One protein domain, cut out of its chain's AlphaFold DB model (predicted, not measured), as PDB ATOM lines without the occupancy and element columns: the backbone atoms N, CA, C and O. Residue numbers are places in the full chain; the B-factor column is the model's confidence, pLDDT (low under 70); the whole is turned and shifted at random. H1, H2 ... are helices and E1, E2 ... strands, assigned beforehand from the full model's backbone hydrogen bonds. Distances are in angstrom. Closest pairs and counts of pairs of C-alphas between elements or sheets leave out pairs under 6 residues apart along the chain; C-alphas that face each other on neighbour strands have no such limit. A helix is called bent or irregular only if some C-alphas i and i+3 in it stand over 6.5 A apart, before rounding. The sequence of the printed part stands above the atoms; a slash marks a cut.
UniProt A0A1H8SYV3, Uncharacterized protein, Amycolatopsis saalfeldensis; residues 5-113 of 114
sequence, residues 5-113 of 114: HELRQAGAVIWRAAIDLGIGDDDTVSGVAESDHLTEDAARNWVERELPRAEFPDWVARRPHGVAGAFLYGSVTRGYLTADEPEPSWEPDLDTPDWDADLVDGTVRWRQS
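This is residues 5 to 113 of the 114 residues of an uncharacterized protein of Amycolatopsis saalfeldensis (UniProt A0A1H8SYV3). A strongly twisted antiparallel sheet of six strands curls round one long helix, H1. Its long bent strands E1 and E3 run side by side, with E2 along the far side of E1, and E4 and the hairpin of E5 and E6 beyond E3. The printed part has 109 residues, with two named helices and six named strands in the order E1, E2, H1, H2, E3, E4, E5, E6; its class is mixed, helices and strands. It is compact, with a radius of gyration of the C-alphas of 15.1 A, and only just elongated, spanning 45 by 30 by 23 A.

Start at E3, residues 70 to 82, which has three neighbours in this branched sheet and bends by 64 degrees at residue 78. On one side find antiparallel E1, residues 13 to 23, at 155 degrees, with N 18 and O 75 2.9 A apart. On the other side are E5, residues 99 to 104, with N 74 and O 101 2.8 A apart, and E4, residues 89 to 92, in a hairpin with E3, with N 80 and O 91 2.8 A apart. E2, residues 26 to 37, forms a hairpin with E1, with N 17 and O 35 2.8 A apart; E6, residues 107 to 112, forms one with E5, with N 102 and O 109 2.9 A apart. H1, residues 40 to 53, is on the sheet; its closest C-alphas to E1 are those of Ala 43 and Ala 17, 5.1 A apart. H1 is only just irregular, with C-alphas 49 and 52 6.52 A apart, and 8 of its 10 O i to N i+4 pairs are within hydrogen-bond range. H2, residues 58 to 61, is too short for such a pair; it is apart from H1 and only just not on the sheet, with 4 pairs of C-alphas within 10 A.

Find C-alpha 13 at (139.067, 172.681, 142.506); from there E1 runs 30.6 A. E2 spans 26.5 A, H1 20.5 A and E3 33.3 A. E6 ends at C-alpha 112, (144.541, 154.255, 140.914).

The C-alphas farthest apart, of Ala 10 and Pro 64, are 46.3 A apart. The printed part has no cut, and no link is long. Look for pLDDT under 70 at residues 5 to 11, 26 to 27 and 84 to 86.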
ATOM      1  N   HIS A   5     135.285 176.635 152.990       55.75
ATOM      2  CA  HIS A   5     134.006 177.330 152.846       55.75
ATOM      3  C   HIS A   5     134.043 178.490 151.833       55.75
ATOM      4  O   HIS A   5     133.096 178.666 151.076       55.75
ATOM      5  N   GLU A   6     135.138 179.249 151.769       59.97
ATOM      6  CA  GLU A   6     135.293 180.347 150.801       59.97
ATOM      7  C   GLU A   6     135.513 179.825 149.374       59.97
ATOM      8  O   GLU A   6     135.095 180.451 148.405       59.97
ATOM      9  N   LEU A   7     136.121 178.645 149.234       61.31
ATOM     10  CA  LEU A   7     136.344 177.993 147.942       61.31
ATOM     11  C   LEU A   7     135.068 177.357 147.375       61.31
ATOM     12  O   LEU A   7     134.870 177.386 146.161       61.31
ATOM     13  N   ARG A   8     134.161 176.890 148.249       56.91
ATOM     14  CA  ARG A   8     132.795 176.447 147.888       56.91
ATOM     15  C   ARG A   8     131.983 177.513 147.157       56.91
ATOM     16  O   ARG A   8     131.091 177.170 146.400       56.91
ATOM     17  N   GLN A   9     132.306 178.789 147.342       55.53
ATOM     18  CA  GLN A   9     131.602 179.903 146.703       55.53
ATOM     19  C   GLN A   9     132.214 180.319 145.349       55.53
ATOM     20  O   GLN A   9     131.638 181.159 144.663       55.53
ATOM     21  N   ALA A  10     133.381 179.785 144.963       60.88
ATOM     22  CA  ALA A  10     134.234 180.388 143.933       60.88
ATOM     23  C   ALA A  10     134.502 179.526 142.682       60.88
ATOM     24  O   ALA A  10     135.306 179.940 141.848       60.88
ATOM     25  N   GLY A  11     133.893 178.344 142.526       62.78
ATOM     26  CA  GLY A  11     134.241 177.463 141.398       62.78
ATOM     27  C   GLY A  11     135.555 176.699 141.597       62.78
ATOM     28  O   GLY A  11     136.230 176.357 140.628       62.78
ATOM     29  N   ALA A  12     136.000 176.526 142.844       77.81
ATOM     30  CA  ALA A  12     137.336 176.024 143.138       77.81
ATOM     31  C   ALA A  12     137.462 174.506 142.945       77.81
ATOM     32  O   ALA A  12     136.554 173.741 143.275       77.81
ATOM     33  N   VAL A  13     138.643 174.085 142.490       86.38
ATOM     34  CA  VAL A  13     139.067 172.681 142.506       86.38
ATOM     35  C   VAL A  13     139.332 172.255 143.944       86.38
ATOM     36  O   VAL A  13     140.097 172.916 144.651       86.38
ATOM     37  N   ILE A  14     138.750 171.131 144.349       92.38
ATOM     38  CA  ILE A  14     139.041 170.473 145.622       92.38
ATOM     39  C   ILE A  14     139.238 168.971 145.433       92.38
ATOM     40  O   ILE A  14     138.834 168.388 144.429       92.38
ATOM     41  N   TRP A  15     139.860 168.356 146.428       93.88
ATOM     42  CA  TRP A  15     140.047 166.919 146.547       93.88
ATOM     43  C   TRP A  15     139.162 166.410 147.675       93.88
ATOM     44  O   TRP A  15     139.348 166.812 148.825       93.88
ATOM     45  N   ARG A  16     138.195 165.556 147.352       95.19
ATOM     46  CA  ARG A  16     137.340 164.904 148.337       95.19
ATOM     47  C   ARG A  16     137.959 163.568 148.712       95.19
ATOM     48  O   ARG A  16     138.188 162.735 147.847       95.19
ATOM     49  N   ALA A  17     138.245 163.404 149.995       97.25
ATOM     50  CA  ALA A  17     138.586 162.128 150.593       97.25
ATOM     51  C   ALA A  17     137.333 161.505 151.210       97.25
ATOM     52  O   ALA A  17     136.567 162.213 151.869       97.25
ATOM     53  N   ALA A  18     137.163 160.196 151.069       97.00
ATOM     54  CA  ALA A  18     136.128 159.452 151.768       97.00
ATOM     55  C   ALA A  18     136.662 158.135 152.337       97.00
ATOM     56  O   ALA A  18     137.695 157.619 151.907       97.00
ATOM     57  N   ILE A  19     135.972 157.632 153.359       97.50
ATOM     58  CA  ILE A  19     136.022 156.235 153.780       97.50
ATOM     59  C   ILE A  19     134.688 155.625 153.390       97.50
ATOM     60  O   ILE A  19     133.644 156.047 153.894       97.50
ATOM     61  N   ASP A  20     134.743 154.618 152.540       95.38
ATOM     62  CA  ASP A  20     133.595 154.003 151.905       95.38
ATOM     63  C   ASP A  20     133.424 152.556 152.365       95.38
ATOM     64  O   ASP A  20     134.361 151.889 152.813       95.38
ATOM     65  N   LEU A  21     132.185 152.080 152.286       93.81
ATOM     66  CA  LEU A  21     131.780 150.724 152.627       93.81
ATOM     67  C   LEU A  21     131.353 149.976 151.366       93.81
ATOM     68  O   LEU A  21     130.330 150.319 150.772       93.81
ATOM     69  N   GLY A  22     132.065 148.900 151.044       92.56
ATOM     70  CA  GLY A  22     131.685 147.929 150.018       92.56
ATOM     71  C   GLY A  22     131.114 146.637 150.615       92.56
ATOM     72  O   GLY A  22     131.351 146.301 151.785       92.56
ATOM     73  N   ILE A  23     130.324 145.905 149.822       89.62
ATOM     74  CA  ILE A  23     129.765 144.596 150.194       89.62
ATOM     75  C   ILE A  23     129.852 143.632 149.009       89.62
ATOM     76  O   ILE A  23     129.194 143.826 147.993       89.62
ATOM     77  N   GLY A  24     130.540 142.506 149.192       85.81
ATOM     78  CA  GLY A  24     130.704 141.503 148.141       85.81
ATOM     79  C   GLY A  24     131.568 142.046 147.008       85.81
ATOM     80  O   GLY A  24     132.686 142.472 147.272       85.81
ATOM     81  N   ASP A  25     131.031 142.025 145.790       77.44
ATOM     82  CA  ASP A  25     131.673 142.579 144.590       77.44
ATOM     83  C   ASP A  25     131.139 143.987 144.237       77.44
ATOM     84  O   ASP A  25     131.459 144.504 143.174       77.44
ATOM     85  N   ASP A  26     130.279 144.581 145.079       68.50
ATOM     86  CA  ASP A  26     129.763 145.944 144.883       68.50
ATOM     87  C   ASP A  26     130.763 146.967 145.439       68.50
ATOM     88  O   ASP A  26     131.131 146.894 146.621       68.50
ATOM     89  N   ASP A  27     131.151 147.925 144.593       65.06
ATOM     90  CA  ASP A  27     132.227 148.886 144.856       65.06
ATOM     91  C   ASP A  27     131.896 149.786 146.058       65.06
ATOM     92  O   ASP A  27     132.662 149.843 147.019       65.06
ATOM     93  N   THR A  28     130.709 150.415 146.075       75.19
ATOM     94  CA  THR A  28     130.285 151.332 147.151       75.19
ATOM     95  C   THR A  28     128.807 151.195 147.491       75.19
ATOM     96  O   THR A  28     127.927 151.460 146.676       75.19
ATOM     97  N   VAL A  29     128.513 150.871 148.748       79.25
ATOM     98  CA  VAL A  29     127.145 150.809 149.284       79.25
ATOM     99  C   VAL A  29     126.821 152.034 150.147       79.25
ATOM    100  O   VAL A  29     125.659 152.432 150.232       79.25
ATOM    101  N   SER A  30     127.816 152.633 150.811       85.44
ATOM    102  CA  SER A  30     127.638 153.831 151.647       85.44
ATOM    103  C   SER A  30     128.969 154.523 151.942       85.44
ATOM    104  O   SER A  30     129.945 153.842 152.247       85.44
ATOM    105  N   GLY A  31     128.963 155.856 152.001       89.88
ATOM    106  CA  GLY A  31     130.022 156.629 152.653       89.88
ATOM    107  C   GLY A  31     129.919 156.515 154.178       89.88
ATOM    108  O   GLY A  31     128.818 156.536 154.741       89.88
ATOM    109  N   VAL A  32     131.056 156.343 154.848       93.31
ATOM    110  CA  VAL A  32     131.183 156.277 156.316       93.31
ATOM    111  C   VAL A  32     131.691 157.602 156.874       93.31
ATOM    112  O   VAL A  32     131.216 158.065 157.913       93.31
ATOM    113  N   ALA A  33     132.646 158.222 156.187       95.38
ATOM    114  CA  ALA A  33     133.191 159.527 156.534       95.38
ATOM    115  C   ALA A  33     133.698 160.228 155.274       95.38
ATOM    116  O   ALA A  33     134.214 159.572 154.379       95.38
ATOM    117  N   GLU A  34     133.612 161.556 155.235       95.38
ATOM    118  CA  GLU A  34     134.059 162.370 154.100       95.38
ATOM    119  C   GLU A  34     134.791 163.627 154.585       95.38
ATOM    120  O   GLU A  34     134.492 164.174 155.654       95.38
ATOM    121  N   SER A  35     135.749 164.110 153.792       94.12
ATOM    122  CA  SER A  35     136.466 165.356 154.054       94.12
ATOM    123  C   SER A  35     136.965 166.025 152.770       94.12
ATOM    124  O   SER A  35     137.487 165.376 151.869       94.12
ATOM    125  N   ASP A  36     136.822 167.349 152.697       93.50
ATOM    126  CA  ASP A  36     137.253 168.155 151.551       93.50
ATOM    127  C   ASP A  36     138.620 168.806 151.817       93.50
ATOM    128  O   ASP A  36     138.849 169.421 152.866       93.50
ATOM    129  N   HIS A  37     139.509 168.751 150.825       92.56
ATOM    130  CA  HIS A  37     140.886 169.226 150.913       92.56
ATOM    131  C   HIS A  37     141.303 170.050 149.693       92.56
ATOM    132  O   HIS A  37     140.762 169.926 148.599       92.56
ATOM    133  N   LEU A  38     142.322 170.895 149.871       91.00
ATOM    134  CA  LEU A  38     142.847 171.750 148.794       91.00
ATOM    135  C   LEU A  38     143.834 171.032 147.875       91.00
ATOM    136  O   LEU A  38     144.134 171.510 146.786       91.00
ATOM    137  N   THR A  39     144.383 169.916 148.337       91.88
ATOM    138  CA  THR A  39     145.473 169.199 147.677       91.88
ATOM    139  C   THR A  39     145.265 167.705 147.844       91.88
ATOM    140  O   THR A  39     144.877 167.276 148.933       91.88
ATOM    141  N   GLU A  40     145.629 166.937 146.821       94.50
ATOM    142  CA  GLU A  40     145.593 165.474 146.832       94.50
ATOM    143  C   GLU A  40     146.362 164.890 148.023       94.50
ATOM    144  O   GLU A  40     145.821 164.080 148.768       94.50
ATOM    145  N   ASP A  41     147.579 165.378 148.289       96.25
ATOM    146  CA  ASP A  41     148.398 164.902 149.411       96.25
ATOM    147  C   ASP A  41     147.689 165.057 150.761       96.25
ATOM    148  O   ASP A  41     147.787 164.193 151.629       96.25
ATOM    149  N   ALA A  42     146.959 166.155 150.969       96.25
ATOM    150  CA  ALA A  42     146.210 166.370 152.206       96.25
ATOM    151  C   ALA A  42     145.010 165.418 152.323       96.25
ATOM    152  O   ALA A  42     144.747 164.928 153.422       96.25
ATOM    153  N   ALA A  43     144.332 165.138 151.206       96.94
ATOM    154  CA  ALA A  43     143.258 164.151 151.133       96.94
ATOM    155  C   ALA A  43     143.778 162.735 151.420       96.94
ATOM    156  O   ALA A  43     143.268 162.054 152.309       96.94
ATOM    157  N   ARG A  44     144.875 162.326 150.774       97.31
ATOM    158  CA  ARG A  44     145.521 161.030 151.026       97.31
ATOM    159  C   ARG A  44     145.996 160.887 152.471       97.31
ATOM    160  O   ARG A  44     145.697 159.890 153.118       97.31
ATOM    161  N   ASN A  45     146.651 161.910 153.026       97.81
ATOM    162  CA  ASN A  45     147.073 161.917 154.433       97.81
ATOM    163  C   ASN A  45     145.890 161.814 155.412       97.81
ATOM    164  O   ASN A  45     146.047 161.328 156.535       97.81
ATOM    165  N   TRP A  46     144.715 162.326 155.036       98.12
ATOM    166  CA  TRP A  46     143.504 162.141 155.827       98.12
ATOM    167  C   TRP A  46     143.060 160.675 155.791       98.12
ATOM    168  O   TRP A  46     142.918 160.084 156.861       98.12
ATOM    169  N   VAL A  47     142.973 160.055 154.608       97.94
ATOM    170  CA  VAL A  47     142.616 158.629 154.461       97.94
ATOM    171  C   VAL A  47     143.582 157.731 155.231       97.94
ATOM    172  O   VAL A  47     143.149 156.871 155.993       97.94
ATOM    173  N   GLU A  48     144.890 157.966 155.118       97.81
ATOM    174  CA  GLU A  48     145.919 157.179 155.814       97.81
ATOM    175  C   GLU A  48     145.776 157.202 157.340       97.81
ATOM    176  O   GLU A  48     146.152 156.248 158.025       97.81
ATOM    177  N   ARG A  49     145.219 158.286 157.885       97.31
ATOM    178  CA  ARG A  49     144.977 158.437 159.319       97.31
ATOM    179  C   ARG A  49     143.626 157.870 159.753       97.31
ATOM    180  O   ARG A  49     143.547 157.336 160.862       97.31
ATOM    181  N   GLU A  50     142.589 158.040 158.938       97.75
ATOM    182  CA  GLU A  50     141.214 157.681 159.302       97.75
ATOM    183  C   GLU A  50     140.874 156.223 158.979       97.75
ATOM    184  O   GLU A  50     140.281 155.551 159.819       97.75
ATOM    185  N   LEU A  51     141.309 155.687 157.834       96.62
ATOM    186  CA  LEU A  51     140.982 154.319 157.411       96.62
ATOM    187  C   LEU A  51     141.366 153.248 158.457       96.62
ATOM    188  O   LEU A  51     140.525 152.402 158.755       96.62
ATOM    189  N   PRO A  52     142.553 153.284 159.106       96.62
ATOM    190  CA  PRO A  52     142.906 152.308 160.147       96.62
ATOM    191  C   PRO A  52     142.051 152.376 161.419       96.62
ATOM    192  O   PRO A  52     142.169 151.508 162.284       96.62
ATOM    193  N   ARG A  53     141.257 153.438 161.581       95.19
ATOM    194  CA  ARG A  53     140.416 153.706 162.756       95.19
ATOM    195  C   ARG A  53     138.928 153.635 162.440       95.19
ATOM    196  O   ARG A  53     138.123 153.773 163.355       95.19
ATOM    197  N   ALA A  54     138.574 153.475 161.170       94.56
ATOM    198  CA  ALA A  54     137.196 153.430 160.741       94.56
ATOM    199  C   ALA A  54     136.528 152.142 161.231       94.56
ATOM    200  O   ALA A  54     137.120 151.060 161.234       94.56
ATOM    201  N   GLU A  55     135.273 152.272 161.643       93.88
ATOM    202  CA  GLU A  55     134.453 151.164 162.111       93.88
ATOM    203  C   GLU A  55     133.282 150.956 161.156       93.88
ATOM    204  O   GLU A  55     132.775 151.896 160.538       93.88
ATOM    205  N   PHE A  56     132.829 149.709 161.038       93.00
ATOM    206  CA  PHE A  56     131.626 149.419 160.275       93.00
ATOM    207  C   PHE A  56     130.411 150.095 160.924       93.00
ATOM    208  O   PHE A  56     130.232 149.977 162.139       93.00
ATOM    209  N   PRO A  57     129.517 150.714 160.133       92.31
ATOM    210  CA  PRO A  57     128.244 151.191 160.651       92.31
ATOM    211  C   PRO A  57     127.447 150.074 161.344       92.31
ATOM    212  O   PRO A  57     127.394 148.942 160.857       92.31
ATOM    213  N   ASP A  58     126.736 150.406 162.427       92.88
ATOM    214  CA  ASP A  58     125.971 149.457 163.257       92.88
ATOM    215  C   ASP A  58     125.058 148.509 162.467       92.88
ATOM    216  O   ASP A  58     124.834 147.360 162.857       92.88
ATOM    217  N   TRP A  59     124.469 148.994 161.375       91.88
ATOM    218  CA  TRP A  59     123.541 148.209 160.569       91.88
ATOM    219  C   TRP A  59     124.238 147.055 159.837       91.88
ATOM    220  O   TRP A  59     123.604 146.023 159.614       91.88
ATOM    221  N   VAL A  60     125.533 147.178 159.525       91.06
ATOM    222  CA  VAL A  60     126.323 146.117 158.879       91.06
ATOM    223  C   VAL A  60     126.398 144.902 159.797       91.06
ATOM    224  O   VAL A  60     126.144 143.780 159.362       91.06
ATOM    225  N   ALA A  61     126.623 145.119 161.095       90.00
ATOM    226  CA  ALA A  61     126.631 144.052 162.094       90.00
ATOM    227  C   ALA A  61     125.263 143.357 162.250       90.00
ATOM    228  O   ALA A  61     125.199 142.224 162.723       90.00
ATOM    229  N   ARG A  62     124.166 144.008 161.833       90.69
ATOM    230  CA  ARG A  62     122.794 143.474 161.898       90.69
ATOM    231  C   ARG A  62     122.385 142.687 160.649       90.69
ATOM    232  O   ARG A  62     121.277 142.150 160.611       90.69
ATOM    233  N   ARG A  63     123.239 142.615 159.623       91.31
ATOM    234  CA  ARG A  63     122.984 141.817 158.415       91.31
ATOM    235  C   ARG A  63     122.934 140.318 158.750       91.31
ATOM    236  O   ARG A  63     123.594 139.889 159.694       91.31
ATOM    237  N   PRO A  64     122.254 139.484 157.935       89.31
ATOM    238  CA  PRO A  64     122.214 138.031 158.143       89.31
ATOM    239  C   PRO A  64     123.594 137.359 158.236       89.31
ATOM    240  O   PRO A  64     123.751 136.379 158.958       89.31
ATOM    241  N   HIS A  65     124.594 137.897 157.532       85.62
ATOM    242  CA  HIS A  65     125.982 137.417 157.548       85.62
ATOM    243  C   HIS A  65     126.920 138.301 158.396       85.62
ATOM    244  O   HIS A  65     128.138 138.135 158.352       85.62
ATOM    245  N   GLY A  66     126.371 139.248 159.164       86.94
ATOM    246  CA  GLY A  66     127.144 140.255 159.891       86.94
ATOM    247  C   GLY A  66     128.088 141.032 158.970       86.94
ATOM    248  O   GLY A  66     127.704 141.456 157.878       86.94
ATOM    249  N   VAL A  67     129.342 141.173 159.401       87.62
ATOM    250  CA  VAL A  67     130.412 141.846 158.640       87.62
ATOM    251  C   VAL A  67     131.033 140.972 157.546       87.62
ATOM    252  O   VAL A  67     131.901 141.441 156.818       87.62
ATOM    253  N   ALA A  68     130.631 139.703 157.408       87.94
ATOM    254  CA  ALA A  68     131.212 138.841 156.385       87.94
ATOM    255  C   ALA A  68     130.933 139.406 154.980       87.94
ATOM    256  O   ALA A  68     129.790 139.725 154.634       87.94
ATOM    257  N   GLY A  69     131.999 139.544 154.188       88.75
ATOM    258  CA  GLY A  69     131.957 140.149 152.858       88.75
ATOM    259  C   GLY A  69     131.765 141.668 152.851       88.75
ATOM    260  O   GLY A  69     131.573 142.214 151.776       88.75
ATOM    261  N   ALA A  70     131.776 142.351 154.001       92.25
ATOM    262  CA  ALA A  70     131.864 143.808 154.054       92.25
ATOM    263  C   ALA A  70     133.329 144.240 154.177       92.25
ATOM    264  O   ALA A  70     134.112 143.585 154.870       92.25
ATOM    265  N   PHE A  71     133.684 145.351 153.544       92.69
ATOM    266  CA  PHE A  71     135.021 145.932 153.624       92.69
ATOM    267  C   PHE A  71     134.943 147.458 153.654       92.69
ATOM    268  O   PHE A  71     133.987 148.048 153.155       92.69
ATOM    269  N   LEU A  72     135.938 148.075 154.291       94.94
ATOM    270  CA  LEU A  72     136.141 149.518 154.264       94.94
ATOM    271  C   LEU A  72     137.360 149.817 153.407       94.94
ATOM    272  O   LEU A  72     138.379 149.133 153.526       94.94
ATOM    273  N   TYR A  73     137.257 150.855 152.598       95.38
ATOM    274  CA  TYR A  73     138.349 151.358 151.782       95.38
ATOM    275  C   TYR A  73     138.292 152.886 151.771       95.38
ATOM    276  O   TYR A  73     137.297 153.489 152.171       95.38
ATOM    277  N   GLY A  74     139.398 153.522 151.419       96.62
ATOM    278  CA  GLY A  74     139.456 154.960 151.221       96.62
ATOM    279  C   GLY A  74     139.339 155.306 149.747       96.62
ATOM    280  O   GLY A  74     139.818 154.547 148.912       96.62
ATOM    281  N   SER A  75     138.778 156.465 149.442       96.44
ATOM    282  CA  SER A  75     138.765 157.026 148.094       96.44
ATOM    283  C   SER A  75     139.226 158.483 148.122       96.44
ATOM    284  O   SER A  75     139.062 159.193 149.121       96.44
ATOM    285  N   VAL A  76     139.875 158.925 147.048       96.94
ATOM    286  CA  VAL A  76     140.247 160.321 146.820       96.94
ATOM    287  C   VAL A  76     139.896 160.691 145.388       96.94
ATOM    288  O   VAL A  76     140.528 160.212 144.448       96.94
ATOM    289  N   THR A  77     138.938 161.606 145.254       96.00
ATOM    290  CA  THR A  77     138.416 162.084 143.971       96.00
ATOM    291  C   THR A  77     138.629 163.583 143.858       96.00
ATOM    292  O   THR A  77     138.361 164.359 144.787       96.00
ATOM    293  N   ARG A  78     139.119 164.025 142.702       94.62
ATOM    294  CA  ARG A  78     139.186 165.452 142.384       94.62
ATOM    295  C   ARG A  78     137.819 165.920 141.905       94.62
ATOM    296  O   ARG A  78     137.128 165.205 141.198       94.62
ATOM    297  N   GLY A  79     137.437 167.144 142.239       92.94
ATOM    298  CA  GLY A  79     136.228 167.736 141.683       92.94
ATOM    299  C   GLY A  79     136.197 169.248 141.781       92.94
ATOM    300  O   GLY A  79     137.137 169.889 142.266       92.94
ATOM    301  N   TYR A  80     135.094 169.811 141.316       88.44
ATOM    302  CA  TYR A  80     134.848 171.241 141.262       88.44
ATOM    303  C   TYR A  80     133.621 171.566 142.098       88.44
ATOM    304  O   TYR A  80     132.612 170.866 142.062       88.44
ATOM    305  N   LEU A  81     133.709 172.647 142.862       83.69
ATOM    306  CA  LEU A  81     132.552 173.187 143.561       83.69
ATOM    307  C   LEU A  81     131.778 174.076 142.598       83.69
ATOM    308  O   LEU A  81     132.275 175.136 142.224       83.69
ATOM    309  N   THR A  82     130.590 173.659 142.183       76.06
ATOM    310  CA  THR A  82     129.725 174.485 141.345       76.06
ATOM    311  C   THR A  82     128.999 175.495 142.223       76.06
ATOM    312  O   THR A  82     128.524 175.187 143.317       76.06
ATOM    313  N   ALA A  83     128.925 176.740 141.758       70.75
ATOM    314  CA  ALA A  83     128.177 177.801 142.428       70.75
ATOM    315  C   ALA A  83     126.691 177.758 142.030       70.75
ATOM    316  O   ALA A  83     126.095 178.799 141.755       70.75
ATOM    317  N   ASP A  84     126.114 176.558 141.934       68.06
ATOM    318  CA  ASP A  84     124.702 176.411 141.601       68.06
ATOM    319  C   ASP A  84     123.836 176.883 142.771       68.06
ATOM    320  O   ASP A  84     124.096 176.591 143.938       68.06
ATOM    321  N   GLU A  85     122.803 177.663 142.463       60.75
ATOM    322  CA  GLU A  85     121.816 178.089 143.450       60.75
ATOM    323  C   GLU A  85     120.702 177.031 143.573       60.75
ATOM    324  O   GLU A  85     120.268 176.478 142.559       60.75
ATOM    325  N   PRO A  86     120.170 176.769 144.784       67.50
ATOM    326  CA  PRO A  86     120.387 177.511 146.033       67.50
ATOM    327  C   PRO A  86     121.556 177.020 146.903       67.50
ATOM    328  O   PRO A  86     121.869 177.678 147.894       67.50
ATOM    329  N   GLU A  87     122.183 175.888 146.579       70.00
ATOM    330  CA  GLU A  87     123.269 175.314 147.375       70.00
ATOM    331  C   GLU A  87     124.428 174.884 146.474       70.00
ATOM    332  O   GLU A  87     124.198 174.132 145.524       70.00
ATOM    333  N   PRO A  88     125.669 175.312 146.782       71.19
ATOM    334  CA  PRO A  88     126.825 174.929 145.993       71.19
ATOM    335  C   PRO A  88     126.952 173.408 145.973       71.19
ATOM    336  O   PRO A  88     126.965 172.764 147.029       71.19
ATOM    337  N   SER A  89     127.052 172.846 144.774       82.00
ATOM    338  CA  SER A  89     127.191 171.410 144.577       82.00
ATOM    339  C   SER A  89     128.656 171.054 144.325       82.00
ATOM    340  O   SER A  89     129.488 171.918 144.054       82.00
ATOM    341  N   TRP A  90     129.008 169.785 144.493       85.56
ATOM    342  CA  TRP A  90     130.326 169.286 144.124       85.56
ATOM    343  C   TRP A  90     130.146 168.285 142.996       85.56
ATOM    344  O   TRP A  90     129.342 167.363 143.126       85.56
ATOM    345  N   GLU A  91     130.912 168.465 141.929       88.94
ATOM    346  CA  GLU A  91     130.923 167.563 140.786       88.94
ATOM    347  C   GLU A  91     132.320 166.955 140.619       88.94
ATOM    348  O   GLU A  91     133.315 167.688 140.705       88.94
ATOM    349  N   PRO A  92     132.423 165.633 140.392       90.12
ATOM    350  CA  PRO A  92     133.705 164.983 140.164       90.12
ATOM    351  C   PRO A  92     134.332 165.437 138.840       90.12
ATOM    352  O   PRO A  92     133.653 165.649 137.834       90.12
ATOM    353  N   ASP A  93     135.655 165.561 138.843       90.38
ATOM    354  CA  ASP A  93     136.467 165.837 137.664       90.38
ATOM    355  C   ASP A  93     136.750 164.536 136.911       90.38
ATOM    356  O   ASP A  93     137.753 163.876 137.165       90.38
ATOM    357  N   LEU A  94     135.876 164.181 135.968       87.69
ATOM    358  CA  LEU A  94     135.949 162.911 135.230       87.69
ATOM    359  C   LEU A  94     137.193 162.768 134.331       87.69
ATOM    360  O   LEU A  94     137.458 161.680 133.825       87.69
ATOM    361  N   ASP A  95     137.947 163.849 134.117       87.44
ATOM    362  CA  ASP A  95     139.186 163.837 133.333       87.44
ATOM    363  C   ASP A  95     140.436 163.569 134.199       87.44
ATOM    364  O   ASP A  95     141.535 163.387 133.663       87.44
ATOM    365  N   THR A  96     140.299 163.562 135.531       86.19
ATOM    366  CA  THR A  96     141.390 163.267 136.469       86.19
ATOM    367  C   THR A  96     141.195 161.878 137.080       86.19
ATOM    368  O   THR A  96     140.086 161.562 137.494       86.19
ATOM    369  N   PRO A  97     142.253 161.050 137.188       88.44
ATOM    370  CA  PRO A  97     142.135 159.760 137.848       88.44
ATOM    371  C   PRO A  97     141.806 159.865 139.335       88.44
ATOM    372  O   PRO A  97     142.398 160.678 140.055       88.44
ATOM    373  N   ASP A  98     140.958 158.947 139.779       92.88
ATOM    374  CA  ASP A  98     140.646 158.729 141.184       92.88
ATOM    375  C   ASP A  98     141.621 157.738 141.823       92.88
ATOM    376  O   ASP A  98     142.381 157.025 141.152       92.88
ATOM    377  N   TRP A  99     141.628 157.727 143.151       95.31
ATOM    378  CA  TRP A  99     142.491 156.862 143.938       95.31
ATOM    379  C   TRP A  99     141.700 156.098 144.976       95.31
ATOM    380  O   TRP A  99     141.072 156.713 145.833       95.31
ATOM    381  N   ASP A 100     141.864 154.781 144.984       95.38
ATOM    382  CA  ASP A 100     141.363 153.911 146.037       95.38
ATOM    383  C   ASP A 100     142.496 153.518 146.989       95.38
ATOM    384  O   ASP A 100     143.673 153.418 146.615       95.38
ATOM    385  N   ALA A 101     142.136 153.255 148.238       96.12
ATOM    386  CA  ALA A 101     143.055 152.875 149.291       96.12
ATOM    387  C   ALA A 101     142.516 151.695 150.096       96.12
ATOM    388  O   ALA A 101     141.493 151.800 150.767       96.12
ATOM    389  N   ASP A 102     143.260 150.597 150.115       95.06
ATOM    390  CA  ASP A 102     142.921 149.415 150.903       95.06
ATOM    391  C   ASP A 102     143.784 149.345 152.165       95.06
ATOM    392  O   ASP A 102     144.978 149.662 152.144       95.06
ATOM    393  N   LEU A 103     143.210 148.883 153.277       94.19
ATOM    394  CA  LEU A 103     143.977 148.596 154.487       94.19
ATOM    395  C   LEU A 103     144.469 147.144 154.463       94.19
ATOM    396  O   LEU A 103     143.725 146.215 154.769       94.19
ATOM    397  N   VAL A 104     145.748 146.948 154.145       92.75
ATOM    398  CA  VAL A 104     146.380 145.625 154.045       92.75
ATOM    399  C   VAL A 104     147.445 145.492 155.125       92.75
ATOM    400  O   VAL A 104     148.405 146.261 155.159       92.75
ATOM    401  N   ASP A 105     147.274 144.522 156.027       90.44
ATOM    402  CA  ASP A 105     148.183 144.274 157.157       90.44
ATOM    403  C   ASP A 105     148.470 145.540 157.992       90.44
ATOM    404  O   ASP A 105     149.603 145.825 158.385       90.44
ATOM    405  N   GLY A 106     147.430 146.350 158.226       89.00
ATOM    406  CA  GLY A 106     147.525 147.607 158.979       89.00
ATOM    407  C   GLY A 106     148.233 148.746 158.236       89.00
ATOM    408  O   GLY A 106     148.490 149.790 158.830       89.00
ATOM    409  N   THR A 107     148.546 148.562 156.953       93.12
ATOM    410  CA  THR A 107     149.167 149.569 156.090       93.12
ATOM    411  C   THR A 107     148.211 149.957 154.974       93.12
ATOM    412  O   THR A 107     147.646 149.091 154.310       93.12
ATOM    413  N   VAL A 108     148.062 151.257 154.729       96.44
ATOM    414  CA  VAL A 108     147.254 151.750 153.611       96.44
ATOM    415  C   VAL A 108     148.004 151.550 152.296       96.44
ATOM    416  O   VAL A 108     149.180 151.900 152.164       96.44
ATOM    417  N   ARG A 109     147.329 150.935 151.326       96.50
ATOM    418  CA  ARG A 109     147.837 150.642 149.988       96.50
ATOM    419  C   ARG A 109     146.988 151.372 148.968       96.50
ATOM    420  O   ARG A 109     145.814 151.070 148.819       96.50
ATOM    421  N   TRP A 110     147.615 152.305 148.269       96.31
ATOM    422  CA  TRP A 110     146.973 153.081 147.220       96.31
ATOM    423  C   TRP A 110     147.003 152.345 145.886       96.31
ATOM    424  O   TRP A 110     148.035 151.781 145.503       96.31
ATOM    425  N   ARG A 111     145.899 152.434 145.154       94.62
ATOM    426  CA  ARG A 111     145.781 152.078 143.744       94.62
ATOM    427  C   ARG A 111     145.032 153.189 143.021       94.62
ATOM    428  O   ARG A 111     144.233 153.894 143.625       94.62
ATOM    429  N   GLN A 112     145.342 153.375 141.751       91.94
ATOM    430  CA  GLN A 112     144.541 154.255 140.914       91.94
ATOM    431  C   GLN A 112     143.252 153.511 140.559       91.94
ATOM    432  O   GLN A 112     143.309 152.304 140.299       91.94
ATOM    433  N   SER A 113     142.126 154.206 140.609       82.00
ATOM    434  CA  SER A 113     140.830 153.669 140.201       82.00
ATOM    435  C   SER A 113     140.744 153.702 138.667       82.00
ATOM    436  O   SER A 113     141.307 154.609 138.041       82.00
TER     437      SER A 113